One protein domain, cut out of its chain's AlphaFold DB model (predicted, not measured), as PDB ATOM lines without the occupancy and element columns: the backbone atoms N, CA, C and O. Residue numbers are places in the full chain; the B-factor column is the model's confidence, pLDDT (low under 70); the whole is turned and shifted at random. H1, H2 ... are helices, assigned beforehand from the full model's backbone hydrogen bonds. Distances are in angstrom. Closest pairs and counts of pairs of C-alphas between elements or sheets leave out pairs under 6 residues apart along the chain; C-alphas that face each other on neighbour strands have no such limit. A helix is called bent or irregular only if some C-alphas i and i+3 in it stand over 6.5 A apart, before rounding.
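What this domain is: This is residues 129 to 244 of the 724 residues of an uncharacterized protein of uncultured marine group II/III euryarchaeote KM3_115_A12 (UniProt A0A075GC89). Picture a long, narrow chain of helices strung along H3, which touches each of the other four: H1 and H2 pack on the first part of H3, and H4 and the beginning of H5 pack on its last part. At the far end residues 234 to 244, of which 234 to 243 belong to H5, stick out as a free arm that adds to the length. The printed part has 116 residues with five named helices, H1 to H5 in that order along the chain, and no named strand; the class is all helix. The whole is loose, with a radius of gyration of the C-alphas of 18.7 A, and spans 67 by 24 by 19 A.

How they stand to each other: Start with H1, residues 129 to 146, and look next to H2, residues 152 to 158: they are close but not clearly touching, with the closest C-alphas, those of Arg 134 and Tyr 158, 6.8 A apart. H3, residues 162 to 188, is the hub. It touches H1 at a shallow tilt of 18 degrees, the same way; the closest C-alphas, of Arg 134 and Pro 162, are 5.6 A apart. H2 and H3 form a helical hairpin and only just touch, with 3 pairs of C-alphas within 8 A; on H3 these involve residue 165 alone, and the closest C-alphas, of Tyr 158 and Val 165, are 5.9 A apart. H3 has a kink of 55 degrees near residue 174. Beyond it, residues 179 to 186 alone touch H4, residues 196 to 206, and H5, residues 213 to 243. These three form an up and down bundle, each helix running against the one before it. The closest C-alphas are those of Ile 183 and Leu 203 for H3 and H4, 6.8 A, and of Leu 186 and Leu 223 for H3 and H5, 6.3 A. H4 and H5, a helical hairpin, stand at a shallow tilt of 30 degrees, opposite ways, with the C-alphas of Trp 202 and Ala 219 closest at 5.9 A. H1 and H2 are each apart from H4 and H5. Every O i to N i+4 pair is within hydrogen-bond range in H1 and H4, against 18 of 23 in H3, 26 of 27 in H5 and 1 of 3 in H2, where 1 of 4 O i to N i+3 pairs is within range.

Where its parts are: Find C-alpha 129 at (62.108, 46.948, 66.389); from there H1 runs 25.7 A to C-alpha 146. H2, seven residues, is irregular, but only just: C-alphas 153 and 156 are 6.7 A apart. H3 runs 34.6 A, from C-alpha 162 at (58.199, 37.900, 66.319) to C-alpha 188; it is neither bent nor irregular, but only just, with C-alphas 171 and 174 6.1 A apart. H4 measures 15.6 A. H5, the longest helix, runs 45.5 A and ends at C-alpha 243, (17.367, 32.995, 18.020).

The domain as a whole: The two C-alphas farthest apart, those of Lys 129 and Ala 243, are 67.3 A apart. Without residues 234 to 244, which stand free, the body spans 54 by 22 by 19 A. The printed part has no cut. The links H1 to H2 and H2 to H3 are tight, those from H3 to H4 and H4 to H5 short. The mean pLDDT of the printed part is 85.4; look at residues 193 and 195 for the two values under 70.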
ATOM      1  N   LYS A 129      61.916  47.956  67.447       90.44
ATOM      2  CA  LYS A 129      62.108  46.948  66.389       90.44
ATOM      3  C   LYS A 129      61.239  45.713  66.601       90.44
ATOM      4  O   LYS A 129      60.721  45.169  65.634       90.44
ATOM      5  N   THR A 130      61.089  45.264  67.845       90.38
ATOM      6  CA  THR A 130      60.255  44.096  68.161       90.38
ATOM      7  C   THR A 130      58.777  44.403  67.972       90.38
ATOM      8  O   THR A 130      58.050  43.567  67.450       90.38
ATOM      9  N   GLU A 131      58.338  45.610  68.335       90.44
ATOM     10  CA  GLU A 131      56.982  46.096  68.079       90.44
ATOM     11  C   GLU A 131      56.727  46.242  66.579       90.44
ATOM     12  O   GLU A 131      55.727  45.728  66.098       90.44
ATOM     13  N   ALA A 132      57.662  46.819  65.819       91.12
ATOM     14  CA  ALA A 132      57.535  46.921  64.366       91.12
ATOM     15  C   ALA A 132      57.430  45.544  63.682       91.12
ATOM     16  O   ALA A 132      56.611  45.374  62.783       91.12
ATOM     17  N   ALA A 133      58.213  44.553  64.124       89.31
ATOM     18  CA  ALA A 133      58.110  43.179  63.625       89.31
ATOM     19  C   ALA A 133      56.751  42.544  63.976       89.31
ATOM     20  O   ALA A 133      56.133  41.903  63.128       89.31
ATOM     21  N   ARG A 134      56.242  42.770  65.198       89.75
ATOM     22  CA  ARG A 134      54.895  42.325  65.600       89.75
ATOM     23  C   ARG A 134      53.804  42.967  64.755       89.75
ATOM     24  O   ARG A 134      52.924  42.255  64.287       89.75
ATOM     25  N   GLU A 135      53.859  44.279  64.539       90.06
ATOM     26  CA  GLU A 135      52.899  44.994  63.692       90.06
ATOM     27  C   GLU A 135      52.949  44.483  62.247       90.06
ATOM     28  O   GLU A 135      51.906  44.234  61.648       90.06
ATOM     29  N   ALA A 136      54.146  44.256  61.697       89.75
ATOM     30  CA  ALA A 136      54.310  43.693  60.359       89.75
ATOM     31  C   ALA A 136      53.711  42.281  60.246       89.75
ATOM     32  O   ALA A 136      53.013  41.995  59.272       89.75
ATOM     33  N   CYS A 137      53.937  41.421  61.247       90.50
ATOM     34  CA  CYS A 137      53.320  40.097  61.312       90.50
ATOM     35  C   CYS A 137      51.795  40.208  61.426       90.50
ATOM     36  O   CYS A 137      51.091  39.604  60.626       90.50
ATOM     37  N   SER A 138      51.284  41.021  62.357       90.12
ATOM     38  CA  SER A 138      49.845  41.218  62.576       90.12
ATOM     39  C   SER A 138      49.139  41.683  61.309       90.12
ATOM     40  O   SER A 138      48.135  41.097  60.930       90.12
ATOM     41  N   ASN A 139      49.691  42.676  60.607       91.00
ATOM     42  CA  ASN A 139      49.098  43.194  59.375       91.00
ATOM     43  C   ASN A 139      49.024  42.115  58.284       91.00
ATOM     44  O   ASN A 139      47.981  41.953  57.656       91.00
ATOM     45  N   ARG A 140      50.098  41.333  58.084       88.94
ATOM     46  CA  ARG A 140      50.092  40.229  57.104       88.94
ATOM     47  C   ARG A 140      49.095  39.141  57.484       88.94
ATOM     48  O   ARG A 140      48.339  38.675  56.638       88.94
ATOM     49  N   LEU A 141      49.072  38.749  58.756       90.06
ATOM     50  CA  LEU A 141      48.136  37.746  59.250       90.06
ATOM     51  C   LEU A 141      46.684  38.229  59.119       90.06
ATOM     52  O   LEU A 141      45.825  37.461  58.703       90.06
ATOM     53  N   GLU A 142      46.393  39.501  59.389       90.44
ATOM     54  CA  GLU A 142      45.064  40.078  59.167       90.44
ATOM     55  C   GLU A 142      44.657  40.023  57.687       90.44
ATOM     56  O   GLU A 142      43.555  39.556  57.381       90.44
ATOM     57  N   GLU A 143      45.547  40.408  56.767       89.31
ATOM     58  CA  GLU A 143      45.312  40.321  55.317       89.31
ATOM     59  C   GLU A 143      45.009  38.882  54.875       89.31
ATOM     60  O   GLU A 143      44.023  38.630  54.177       89.31
ATOM     61  N   TRP A 144      45.810  37.915  55.330       89.00
ATOM     62  CA  TRP A 144      45.636  36.502  54.985       89.00
ATOM     63  C   TRP A 144      44.368  35.911  55.620       89.00
ATOM     64  O   TRP A 144      43.689  35.086  55.002       89.00
ATOM     65  N   SER A 145      43.988  36.382  56.812       87.81
ATOM     66  CA  SER A 145      42.756  35.960  57.490       87.81
ATOM     67  C   SER A 145      41.522  36.456  56.743       87.81
ATOM     68  O   SER A 145      40.543  35.721  56.613       87.81
ATOM     69  N   GLY A 146      41.591  37.669  56.179       85.75
ATOM     70  CA  GLY A 146      40.536  38.244  55.349       85.75
ATOM     71  C   GLY A 146      40.287  37.430  54.079       85.75
ATOM     72  O   GLY A 146      39.147  37.321  53.628       85.75
ATOM     73  N   ALA A 147      41.328  36.788  53.549       83.00
ATOM     74  CA  ALA A 147      41.221  35.845  52.441       83.00
ATOM     75  C   ALA A 147      40.731  34.443  52.847       83.00
ATOM     76  O   ALA A 147      40.361  33.627  51.996       83.00
ATOM     77  N   GLY A 148      40.705  34.160  54.151       84.19
ATOM     78  CA  GLY A 148      40.291  32.882  54.719       84.19
ATOM     79  C   GLY A 148      41.395  31.825  54.775       84.19
ATOM     80  O   GLY A 148      41.060  30.643  54.811       84.19
ATOM     81  N   ILE A 149      42.673  32.221  54.752       87.75
ATOM     82  CA  ILE A 149      43.812  31.319  54.986       87.75
ATOM     83  C   ILE A 149      43.896  31.012  56.487       87.75
ATOM     84  O   ILE A 149      43.707  31.900  57.321       87.75
ATOM     85  N   ASP A 150      44.168  29.756  56.837       85.19
ATOM     86  CA  ASP A 150      44.349  29.343  58.224       85.19
ATOM     87  C   ASP A 150      45.689  29.843  58.780       85.19
ATOM     88  O   ASP A 150      46.752  29.636  58.196       85.19
ATOM     89  N   ILE A 151      45.621  30.523  59.923       86.38
ATOM     90  CA  ILE A 151      46.737  31.246  60.548       86.38
ATOM     91  C   ILE A 151      47.105  30.647  61.908       86.38
ATOM     92  O   ILE A 151      48.027  31.119  62.575       86.38
ATOM     93  N   SER A 152      46.425  29.577  62.328       85.62
ATOM     94  CA  SER A 152      46.553  29.007  63.672       85.62
ATOM     95  C   SER A 152      47.998  28.724  64.102       85.62
ATOM     96  O   SER A 152      48.308  28.830  65.283       85.62
ATOM     97  N   LEU A 153      48.886  28.388  63.159       82.69
ATOM     98  CA  LEU A 153      50.297  28.107  63.437       82.69
ATOM     99  C   LEU A 153      51.075  29.336  63.932       82.69
ATOM    100  O   LEU A 153      51.946  29.199  64.786       82.69
ATOM    101  N   TRP A 154      50.771  30.529  63.416       86.25
ATOM    102  CA  TRP A 154      51.567  31.732  63.679       86.25
ATOM    103  C   TRP A 154      51.053  32.559  64.858       86.25
ATOM    104  O   TRP A 154      51.836  33.300  65.448       86.25
ATOM    105  N   ILE A 155      49.780  32.412  65.250       83.38
ATOM    106  CA  ILE A 155      49.173  33.183  66.355       83.38
ATOM    107  C   ILE A 155      49.927  32.952  67.669       83.38
ATOM    108  O   ILE A 155      50.233  33.905  68.382       83.38
ATOM    109  N   ASP A 156      50.276  31.702  67.968       81.94
ATOM    110  CA  ASP A 156      50.966  31.368  69.217       81.94
ATOM    111  C   ASP A 156      52.465  31.710  69.161       81.94
ATOM    112  O   ASP A 156      53.083  32.009  70.185       81.94
ATOM    113  N   LEU A 157      53.061  31.688  67.964       82.12
ATOM    114  CA  LEU A 157      54.495  31.907  67.766       82.12
ATOM    115  C   LEU A 157      54.870  33.394  67.699       82.12
ATOM    116  O   LEU A 157      55.956  33.761  68.154       82.12
ATOM    117  N   TYR A 158      53.988  34.264  67.189       83.69
ATOM    118  CA  TYR A 158      54.326  35.679  66.983       83.69
ATOM    119  C   TYR A 158      54.543  36.441  68.302       83.69
ATOM    120  O   TYR A 158      55.348  37.374  68.353       83.69
ATOM    121  N   GLU A 159      53.880  36.023  69.386       79.25
ATOM    122  CA  GLU A 159      54.046  36.629  70.713       79.25
ATOM    123  C   GLU A 159      55.402  36.292  71.351       79.25
ATOM    124  O   GLU A 159      55.970  37.099  72.096       79.25
ATOM    125  N   VAL A 160      55.947  35.111  71.043       82.19
ATOM    126  CA  VAL A 160      57.187  34.598  71.645       82.19
ATOM    127  C   VAL A 160      58.410  35.015  70.824       82.19
ATOM    128  O   VAL A 160      59.372  35.556  71.378       82.19
ATOM    129  N   GLU A 161      58.372  34.815  69.504       86.12
ATOM    130  CA  GLU A 161      59.502  35.059  68.598       86.12
ATOM    131  C   GLU A 161      59.066  35.819  67.330       86.12
ATOM    132  O   GLU A 161      59.066  35.264  66.229       86.12
ATOM    133  N   PRO A 162      58.757  37.129  67.434       86.00
ATOM    134  CA  PRO A 162      58.199  37.900  66.319       86.00
ATOM    135  C   PRO A 162      59.128  37.972  65.102       86.00
ATOM    136  O   PRO A 162      58.665  38.046  63.973       86.00
ATOM    137  N   ARG A 163      60.449  37.922  65.313       86.25
ATOM    138  CA  ARG A 163      61.429  37.953  64.221       86.25
ATOM    139  C   ARG A 163      61.433  36.664  63.398       86.25
ATOM    140  O   ARG A 163      61.509  36.736  62.179       86.25
ATOM    141  N   ALA A 164      61.416  35.509  64.065       86.25
ATOM    142  CA  ALA A 164      61.436  34.218  63.378       86.25
ATOM    143  C   ALA A 164      60.170  34.066  62.528       86.25
ATOM    144  O   ALA A 164      60.248  33.725  61.352       86.25
ATOM    145  N   VAL A 165      59.027  34.456  63.100       87.81
ATOM    146  CA  VAL A 165      57.748  34.492  62.389       87.81
ATOM    147  C   VAL A 165      57.786  35.466  61.211       87.81
ATOM    148  O   VAL A 165      57.334  35.110  60.132       87.81
ATOM    149  N   GLU A 166      58.363  36.664  61.347       88.62
ATOM    150  CA  GLU A 166      58.464  37.614  60.227       88.62
ATOM    151  C   GLU A 166      59.235  37.039  59.022       88.62
ATOM    152  O   GLU A 166      58.851  37.281  57.871       88.62
ATOM    153  N   GLU A 167      60.302  36.277  59.281       87.62
ATOM    154  CA  GLU A 167      61.113  35.607  58.258       87.62
ATOM    155  C   GLU A 167      60.335  34.460  57.594       87.62
ATOM    156  O   GLU A 167      60.220  34.438  56.368       87.62
ATOM    157  N   GLU A 168      59.704  33.588  58.389       88.12
ATOM    158  CA  GLU A 168      58.850  32.503  57.880       88.12
ATOM    159  C   GLU A 168      57.668  33.027  57.053       88.12
ATOM    160  O   GLU A 168      57.391  32.521  55.964       88.12
ATOM    161  N   LEU A 169      56.994  34.084  57.524       88.19
ATOM    162  CA  LEU A 169      55.918  34.745  56.783       88.19
ATOM    163  C   LEU A 169      56.438  35.352  55.472       88.19
ATOM    164  O   LEU A 169      55.718  35.373  54.476       88.19
ATOM    165  N   GLY A 170      57.678  35.850  55.457       87.75
ATOM    166  CA  GLY A 170      58.325  36.363  54.251       87.75
ATOM    167  C   GLY A 170      58.539  35.287  53.184       87.75
ATOM    168  O   GLY A 170      58.324  35.549  52.000       87.75
ATOM    169  N   ASP A 171      58.910  34.074  53.590       87.00
ATOM    170  CA  ASP A 171      59.040  32.940  52.672       87.00
ATOM    171  C   ASP A 171      57.676  32.420  52.206       87.00
ATOM    172  O   ASP A 171      57.488  32.164  51.010       87.00
ATOM    173  N   TYR A 172      56.704  32.337  53.121       87.06
ATOM    174  CA  TYR A 172      55.346  31.896  52.808       87.06
ATOM    175  C   TYR A 172      54.588  32.885  51.908       87.06
ATOM    176  O   TYR A 172      53.723  32.467  51.139       87.06
ATOM    177  N   GLN A 173      54.962  34.171  51.900       89.06
ATOM    178  CA  GLN A 173      54.373  35.183  51.013       89.06
ATOM    179  C   GLN A 173      54.374  34.747  49.540       89.06
ATOM    180  O   GLN A 173      53.391  34.967  48.842       89.06
ATOM    181  N   LYS A 174      55.427  34.061  49.071       87.31
ATOM    182  CA  LYS A 174      55.504  33.564  47.682       87.31
ATOM    183  C   LYS A 174      54.388  32.572  47.355       87.31
ATOM    184  O   LYS A 174      53.919  32.521  46.223       87.31
ATOM    185  N   VAL A 175      53.993  31.768  48.339       86.25
ATOM    186  CA  VAL A 175      52.893  30.809  48.210       86.25
ATOM    187  C   VAL A 175      51.562  31.558  48.258       86.25
ATOM    188  O   VAL A 175      50.687  31.314  47.428       86.25
ATOM    189  N   VAL A 176      51.428  32.526  49.166       87.19
ATOM    190  CA  VAL A 176      50.224  33.362  49.293       87.19
ATOM    191  C   VAL A 176      49.939  34.152  48.018       87.19
ATOM    192  O   VAL A 176      48.788  34.203  47.590       87.19
ATOM    193  N   ASP A 177      50.968  34.686  47.362       87.50
ATOM    194  CA  ASP A 177      50.840  35.404  46.089       87.50
ATOM    195  C   ASP A 177      50.204  34.531  44.986       87.50
ATOM    196  O   ASP A 177      49.551  35.054  44.084       87.50
ATOM    197  N   VAL A 178      50.347  33.201  45.071       87.69
ATOM    198  CA  VAL A 178      49.697  32.233  44.169       87.69
ATOM    199  C   VAL A 178      48.299  31.857  44.666       87.69
ATOM    200  O   VAL A 178      47.356  31.797  43.877       87.69
ATOM    201  N   ILE A 179      48.143  31.625  45.971       89.50
ATOM    202  CA  ILE A 179      46.878  31.215  46.599       89.50
ATOM    203  C   ILE A 179      45.793  32.286  46.452       89.50
ATOM    204  O   ILE A 179      44.651  31.970  46.116       89.50
ATOM    205  N   MET A 180      46.140  33.547  46.709       88.25
ATOM    206  CA  MET A 180      45.199  34.666  46.764       88.25
ATOM    207  C   MET A 180      44.390  34.824  45.465       88.25
ATOM    208  O   MET A 180      43.156  34.786  45.534       88.25
ATOM    209  N   PRO A 181      45.020  34.897  44.272       90.06
ATOM    210  CA  PRO A 181      44.297  34.911  43.003       90.06
ATOM    211  C   PRO A 181      43.377  33.703  42.799       90.06
ATOM    212  O   PRO A 181      42.291  33.851  42.238       90.06
ATOM    213  N   ILE A 182      43.787  32.512  43.251       88.75
ATOM    214  CA  ILE A 182      42.994  31.285  43.099       88.75
ATOM    215  C   ILE A 182      41.750  31.349  43.983       88.75
ATOM    216  O   ILE A 182      40.651  31.091  43.497       88.75
ATOM    217  N   ILE A 183      41.891  31.737  45.255       89.12
ATOM    218  CA  ILE A 183      40.758  31.890  46.179       89.12
ATOM    219  C   ILE A 183      39.776  32.930  45.637       89.12
ATOM    220  O   ILE A 183      38.573  32.667  45.568       89.12
ATOM    221  N   GLU A 184      40.276  34.090  45.205       89.25
ATOM    222  CA  GLU A 184      39.431  35.117  44.605       89.25
ATOM    223  C   GLU A 184      38.721  34.609  43.348       89.25
ATOM    224  O   GLU A 184      37.514  34.811  43.199       89.25
ATOM    225  N   GLY A 185      39.441  33.930  42.456       87.19
ATOM    226  CA  GLY A 185      38.879  33.390  41.224       87.19
ATOM    227  C   GLY A 185      37.817  32.321  41.477       87.19
ATOM    228  O   GLY A 185      36.750  32.384  40.872       87.19
ATOM    229  N   LEU A 186      38.057  31.399  42.414       86.00
ATOM    230  CA  LEU A 186      37.077  30.392  42.838       86.00
ATOM    231  C   LEU A 186      35.848  31.027  43.499       86.00
ATOM    232  O   LEU A 186      34.736  30.564  43.267       86.00
ATOM    233  N   SER A 187      36.018  32.107  44.269       84.19
ATOM    234  CA  SER A 187      34.895  32.819  44.899       84.19
ATOM    235  C   SER A 187      34.033  33.617  43.910       84.19
ATOM    236  O   SER A 187      32.837  33.783  44.133       84.19
ATOM    237  N   LYS A 188      34.633  34.107  42.816       86.81
ATOM    238  CA  LYS A 188      33.957  34.874  41.755       86.81
ATOM    239  C   LYS A 188      33.332  33.979  40.680       86.81
ATOM    240  O   LYS A 188      32.556  34.472  39.864       86.81
ATOM    241  N   LEU A 189      33.696  32.698  40.628       84.81
ATOM    242  CA  LEU A 189      33.174  31.762  39.639       84.81
ATOM    243  C   LEU A 189      31.679  31.508  39.859       84.81
ATOM    244  O   LEU A 189      31.237  31.188  40.959       84.81
ATOM    245  N   ASP A 190      30.906  31.600  38.779       79.50
ATOM    246  CA  ASP A 190      29.508  31.186  38.793       79.50
ATOM    247  C   ASP A 190      29.425  29.655  38.819       79.50
ATOM    248  O   ASP A 190      29.749  28.979  37.838       79.50
ATOM    249  N   LEU A 191      29.028  29.111  39.967       78.12
ATOM    250  CA  LEU A 191      28.896  27.677  40.192       78.12
ATOM    251  C   LEU A 191      27.431  27.217  40.187       78.12
ATOM    252  O   LEU A 191      27.200  26.050  40.484       78.12
ATOM    253  N   THR A 192      26.439  28.052  39.831       76.81
ATOM    254  CA  THR A 192      25.008  27.665  39.909       76.81
ATOM    255  C   THR A 192      24.683  26.433  39.063       76.81
ATOM    256  O   THR A 192      23.861  25.603  39.438       76.81
ATOM    257  N   CYS A 193      25.370  26.279  37.930       65.06
ATOM    258  CA  CYS A 193      25.242  25.132  37.033       65.06
ATOM    259  C   CYS A 193      26.258  24.012  37.335       65.06
ATOM    260  O   CYS A 193      26.498  23.166  36.477       65.06
ATOM    261  N   SER A 194      26.918  23.989  38.489       70.62
ATOM    262  CA  SER A 194      27.910  22.960  38.836       70.62
ATOM    263  C   SER A 194      27.822  22.581  40.312       70.62
ATOM    264  O   SER A 194      27.188  23.269  41.107       70.62
ATOM    265  N   SER A 195      28.445  21.472  40.707       68.88
ATOM    266  CA  SER A 195      28.491  21.108  42.119       68.88
ATOM    267  C   SER A 195      29.442  22.041  42.877       68.88
ATOM    268  O   SER A 195      30.654  22.040  42.676       68.88
ATOM    269  N   ILE A 196      28.889  22.804  43.820       77.31
ATOM    270  CA  ILE A 196      29.658  23.674  44.730       77.31
ATOM    271  C   ILE A 196      30.637  22.853  45.598       77.31
ATOM    272  O   ILE A 196      31.661  23.362  46.047       77.31
ATOM    273  N   SER A 197      30.352  21.561  45.806       77.81
ATOM    274  CA  SER A 197      31.161  20.656  46.632       77.81
ATOM    275  C   SER A 197      32.623  20.570  46.190       77.81
ATOM    276  O   SER A 197      33.503  20.645  47.040       77.81
ATOM    277  N   ALA A 198      32.889  20.449  44.886       80.38
ATOM    278  CA  ALA A 198      34.253  20.299  44.377       80.38
ATOM    279  C   ALA A 198      35.074  21.587  44.563       80.38
ATOM    280  O   ALA A 198      36.225  21.539  44.986       80.38
ATOM    281  N   ALA A 199      34.469  22.754  44.318       84.19
ATOM    282  CA  ALA A 199      35.118  24.041  44.561       84.19
ATOM    283  C   ALA A 199      35.423  24.255  46.054       84.19
ATOM    284  O   ALA A 199      36.498  24.738  46.404       84.19
ATOM    285  N   ASN A 200      34.504  23.854  46.939       86.12
ATOM    286  CA  ASN A 200      34.722  23.925  48.382       86.12
ATOM    287  C   ASN A 200      35.842  22.991  48.848       86.12
ATOM    288  O   ASN A 200      36.622  23.387  49.706       86.12
ATOM    289  N   GLU A 201      35.952  21.789  48.284       88.00
ATOM    290  CA  GLU A 201      37.040  20.862  48.603       88.00
ATOM    291  C   GLU A 201      38.405  21.476  48.259       88.00
ATOM    292  O   GLU A 201      39.276  21.562  49.127       88.00
ATOM    293  N   TRP A 202      38.554  22.037  47.055       88.62
ATOM    294  CA  TRP A 202      39.770  22.764  46.677       88.62
ATOM    295  C   TRP A 202      40.046  23.958  47.593       88.62
ATOM    296  O   TRP A 202      41.167  24.117  48.071       88.62
ATOM    297  N   LEU A 203      39.026  24.759  47.918       87.94
ATOM    298  CA  LEU A 203      39.179  25.868  48.862       87.94
ATOM    299  C   LEU A 203      39.643  25.390  50.241       87.94
ATOM    300  O   LEU A 203      40.485  26.046  50.844       87.94
ATOM    301  N   THR A 204      39.143  24.259  50.748       88.06
ATOM    302  CA  THR A 204      39.600  23.722  52.041       88.06
ATOM    303  C   THR A 204      41.056  23.266  52.005       88.06
ATOM    304  O   THR A 204      41.783  23.513  52.963       88.06
ATOM    305  N   GLN A 205      41.507  22.667  50.899       87.69
ATOM    306  CA  GLN A 205      42.898  22.230  50.749       87.69
ATOM    307  C   GLN A 205      43.857  23.422  50.641       87.69
ATOM    308  O   GLN A 205      44.888  23.450  51.313       87.69
ATOM    309  N   ILE A 206      43.498  24.436  49.850       89.00
ATOM    310  CA  ILE A 206      44.333  25.623  49.619       89.00
ATOM    311  C   ILE A 206      44.396  26.537  50.849       89.00
ATOM    312  O   ILE A 206      45.421  27.163  51.096       89.00
ATOM    313  N   ARG A 207      43.308  26.622  51.627       88.56
ATOM    314  CA  ARG A 207      43.249  27.443  52.849       88.56
ATOM    315  C   ARG A 207      44.015  26.847  54.025       88.56
ATOM    316  O   ARG A 207      44.157  27.525  55.036       88.56
ATOM    317  N   SER A 208      44.476  25.603  53.918       84.62
ATOM    318  CA  SER A 208      45.340  25.006  54.935       84.62
ATOM    319  C   SER A 208      46.655  25.800  55.066       84.62
ATOM    320  O   SER A 208      47.077  26.441  54.104       84.62
ATOM    321  N   PRO A 209      47.326  25.776  56.232       71.56
ATOM    322  CA  PRO A 209      48.507  26.609  56.464       71.56
ATOM    323  C   PRO A 209      49.735  26.175  55.645       71.56
ATOM    324  O   PRO A 209      50.711  26.909  55.583       71.56
ATOM    325  N   ASN A 210      49.701  24.985  55.036       78.06
ATOM    326  CA  ASN A 210      50.720  24.478  54.118       78.06
ATOM    327  C   ASN A 210      50.041  23.657  53.009       78.06
ATOM    328  O   ASN A 210      49.960  22.427  53.123       78.06
ATOM    329  N   PRO A 211      49.536  24.300  51.943       81.75
ATOM    330  CA  PRO A 211      48.945  23.577  50.832       81.75
ATOM    331  C   PRO A 211      50.029  22.846  50.034       81.75
ATOM    332  O   PRO A 211      51.125  23.363  49.813       81.75
ATOM    333  N   SER A 212      49.730  21.622  49.594       84.56
ATOM    334  CA  SER A 212      50.643  20.868  48.733       84.56
ATOM    335  C   SER A 212      50.731  21.512  47.346       84.56
ATOM    336  O   SER A 212      49.764  22.092  46.849       84.56
ATOM    337  N   ALA A 213      51.886  21.377  46.685       85.12
ATOM    338  CA  ALA A 213      52.064  21.867  45.317       85.12
ATOM    339  C   ALA A 213      51.044  21.241  44.345       85.12
ATOM    340  O   ALA A 213      50.484  21.945  43.511       85.12
ATOM    341  N   GLU A 214      50.730  19.953  44.525       86.50
ATOM    342  CA  GLU A 214      49.697  19.246  43.757       86.50
ATOM    343  C   GLU A 214      48.298  19.847  43.965       86.50
ATOM    344  O   GLU A 214      47.526  19.948  43.014       86.50
ATOM    345  N   ALA A 215      47.964  20.283  45.187       86.56
ATOM    346  CA  ALA A 215      46.674  20.912  45.463       86.56
ATOM    347  C   ALA A 215      46.568  22.305  44.831       86.56
ATOM    348  O   ALA A 215      45.503  22.680  44.341       86.56
ATOM    349  N   LEU A 216      47.671  23.063  44.809       86.75
ATOM    350  CA  LEU A 216      47.728  24.356  44.126       86.75
ATOM    351  C   LEU A 216      47.572  24.182  42.613       86.75
ATOM    352  O   LEU A 216      46.729  24.846  42.014       86.75
ATOM    353  N   GLU A 217      48.327  23.266  42.004       87.94
ATOM    354  CA  GLU A 217      48.237  22.979  40.570       87.94
ATOM    355  C   GLU A 217      46.834  22.484  40.196       87.94
ATOM    356  O   GLU A 217      46.170  23.097  39.355       87.94
ATOM    357  N   GLY A 218      46.311  21.483  40.911       87.25
ATOM    358  CA  GLY A 218      44.966  20.950  40.687       87.25
ATOM    359  C   GLY A 218      43.870  22.011  40.813       87.25
ATOM    360  O   GLY A 218      42.960  22.074  39.982       87.25
ATOM    361  N   ALA A 219      43.976  22.914  41.791       88.12
ATOM    362  CA  ALA A 219      43.026  24.010  41.932       88.12
ATOM    363  C   ALA A 219      43.141  25.063  40.821       88.12
ATOM    364  O   ALA A 219      42.115  25.570  40.358       88.12
ATOM    365  N   THR A 220      44.357  25.389  40.361       88.06
ATOM    366  CA  THR A 220      44.535  26.290  39.209       88.06
ATOM    367  C   THR A 220      43.936  25.701  37.940       88.06
ATOM    368  O   THR A 220      43.208  26.394  37.226       88.06
ATOM    369  N   GLU A 221      44.173  24.414  37.681       88.06
ATOM    370  CA  GLU A 221      43.608  23.716  36.532       88.06
ATOM    371  C   GLU A 221      42.082  23.686  36.606       88.06
ATOM    372  O   GLU A 221      41.406  24.013  35.627       88.06
ATOM    373  N   TYR A 222      41.532  23.365  37.780       87.00
ATOM    374  CA  TYR A 222      40.092  23.366  38.012       87.00
ATOM    375  C   TYR A 222      39.476  24.744  37.741       87.00
ATOM    376  O   TYR A 222      38.490  24.841  37.008       87.00
ATOM    377  N   LEU A 223      40.080  25.817  38.262       88.06
ATOM    378  CA  LEU A 223      39.635  27.193  38.033       88.06
ATOM    379  C   LEU A 223      39.645  27.534  36.539       88.06
ATOM    380  O   LEU A 223      38.641  28.021  36.017       88.06
ATOM    381  N   ILE A 224      40.742  27.247  35.832       85.94
ATOM    382  CA  ILE A 224      40.873  27.522  34.394       85.94
ATOM    383  C   ILE A 224      39.816  26.744  33.600       85.94
ATOM    384  O   ILE A 224      39.194  27.285  32.680       85.94
ATOM    385  N   ASN A 225      39.595  25.478  33.948       84.00
ATOM    386  CA  ASN A 225      38.613  24.628  33.287       84.00
ATOM    387  C   ASN A 225      37.187  25.131  33.532       84.00
ATOM    388  O   ASN A 225      36.413  25.239  32.578       84.00
ATOM    389  N   MET A 226      36.858  25.538  34.761       83.75
ATOM    390  CA  MET A 226      35.550  26.109  35.090       83.75
ATOM    391  C   MET A 226      35.318  27.473  34.433       83.75
ATOM    392  O   MET A 226      34.235  27.715  33.904       83.75
ATOM    393  N   GLN A 227      36.332  28.338  34.353       86.94
ATOM    394  CA  GLN A 227      36.232  29.600  33.610       86.94
ATOM    395  C   GLN A 227      35.961  29.362  32.121       86.94
ATOM    396  O   GLN A 227      35.046  29.961  31.552       86.94
ATOM    397  N   LYS A 228      36.709  28.446  31.488       84.81
ATOM    398  CA  LYS A 228      36.489  28.061  30.083       84.81
ATOM    399  C   LYS A 228      35.090  27.489  29.879       84.81
ATOM    400  O   LYS A 228      34.424  27.847  28.909       84.81
ATOM    401  N   ARG A 229      34.640  26.620  30.786       82.94
ATOM    402  CA  ARG A 229      33.302  26.026  30.765       82.94
ATOM    403  C   ARG A 229      32.216  27.096  30.845       82.94
ATOM    404  O   ARG A 229      31.311  27.093  30.015       82.94
ATOM    405  N   ASN A 230      32.321  28.013  31.802       86.31
ATOM    406  CA  ASN A 230      31.340  29.075  32.004       86.31
ATOM    407  C   ASN A 230      31.285  30.027  30.812       86.31
ATOM    408  O   ASN A 230      30.198  30.370  30.356       86.31
ATOM    409  N   LEU A 231      32.443  30.389  30.255       85.88
ATOM    410  CA  LEU A 231      32.524  31.209  29.049       85.88
ATOM    411  C   LEU A 231      31.842  30.510  27.868       85.88
ATOM    412  O   LEU A 231      31.002  31.109  27.206       85.88
ATOM    413  N   ARG A 232      32.138  29.226  27.638       82.00
ATOM    414  CA  ARG A 232      31.497  28.438  26.572       82.00
ATOM    415  C   ARG A 232      29.989  28.313  26.774       82.00
ATOM    416  O   ARG A 232      29.247  28.440  25.806       82.00
ATOM    417  N   HIS A 233      29.534  28.082  28.006       82.25
ATOM    418  CA  HIS A 233      28.104  27.999  28.298       82.25
ATOM    419  C   HIS A 233      27.424  29.339  28.022       82.25
ATOM    420  O   HIS A 233      26.408  29.378  27.340       82.25
ATOM    421  N   ARG A 234      28.032  30.443  28.462       86.88
ATOM    422  CA  ARG A 234      27.520  31.786  28.206       86.88
ATOM    423  C   ARG A 234      27.448  32.095  26.711       86.88
ATOM    424  O   ARG A 234      26.396  32.512  26.260       86.88
ATOM    425  N   MET A 235      28.487  31.767  25.939       83.94
ATOM    426  CA  MET A 235      28.450  31.885  24.474       83.94
ATOM    427  C   MET A 235      27.327  31.043  23.856       83.94
ATOM    428  O   MET A 235      26.654  31.496  22.936       83.94
ATOM    429  N   SER A 236      27.094  29.828  24.363       83.38
ATOM    430  CA  SER A 236      25.979  28.994  23.903       83.38
ATOM    431  C   SER A 236      24.622  29.631  24.218       83.38
ATOM    432  O   SER A 236      23.720  29.573  23.385       83.38
ATOM    433  N   LEU A 237      24.463  30.233  25.397       84.50
ATOM    434  CA  LEU A 237      23.238  30.940  25.767       84.50
ATOM    435  C   LEU A 237      23.064  32.219  24.944       84.50
ATOM    436  O   LEU A 237      21.954  32.492  24.513       84.50
ATOM    437  N   ASP A 238      24.143  32.938  24.633       85.81
ATOM    438  CA  ASP A 238      24.105  34.097  23.737       85.81
ATOM    439  C   ASP A 238      23.638  33.694  22.330       85.81
ATOM    440  O   ASP A 238      22.730  34.316  21.789       85.81
ATOM    441  N   THR A 239      24.134  32.576  21.781       83.69
ATOM    442  CA  THR A 239      23.630  32.072  20.489       83.69
ATOM    443  C   THR A 239      22.160  31.644  20.536       83.69
ATOM    444  O   THR A 239      21.448  31.781  19.543       83.69
ATOM    445  N   ALA A 240      21.685  31.125  21.672       80.31
ATOM    446  CA  ALA A 240      20.276  30.774  21.845       80.31
ATOM    447  C   ALA A 240      19.405  32.029  22.019       80.31
ATOM    448  O   ALA A 240      18.315  32.109  21.459       80.31
ATOM    449  N   ARG A 241      19.915  33.048  22.721       84.25
ATOM    450  CA  ARG A 241      19.289  34.366  22.816       84.25
ATOM    451  C   ARG A 241      19.147  34.998  21.441       84.25
ATOM    452  O   ARG A 241      18.075  35.523  21.171       84.25
ATOM    453  N   ASP A 242      20.157  34.902  20.575       83.50
ATOM    454  CA  ASP A 242      20.096  35.439  19.210       83.50
ATOM    455  C   ASP A 242      18.911  34.876  18.408       83.50
ATOM    456  O   ASP A 242      18.283  35.593  17.631       83.50
ATOM    457  N   ALA A 243      18.537  33.614  18.645       81.19
ATOM    458  CA  ALA A 243      17.367  32.995  18.020       81.19
ATOM    459  C   ALA A 243      16.023  33.520  18.563       81.19
ATOM    460  O   ALA A 243      14.991  33.352  17.913       81.19
ATOM    461  N   VAL A 244      16.030  34.147  19.743       80.94
ATOM    462  CA  VAL A 244      14.843  34.602  20.482       80.94
ATOM    463  C   VAL A 244      14.871  36.120  20.753       80.94
ATOM    464  O   VAL A 244      14.091  36.634  21.554       80.94
TER     465      VAL A 244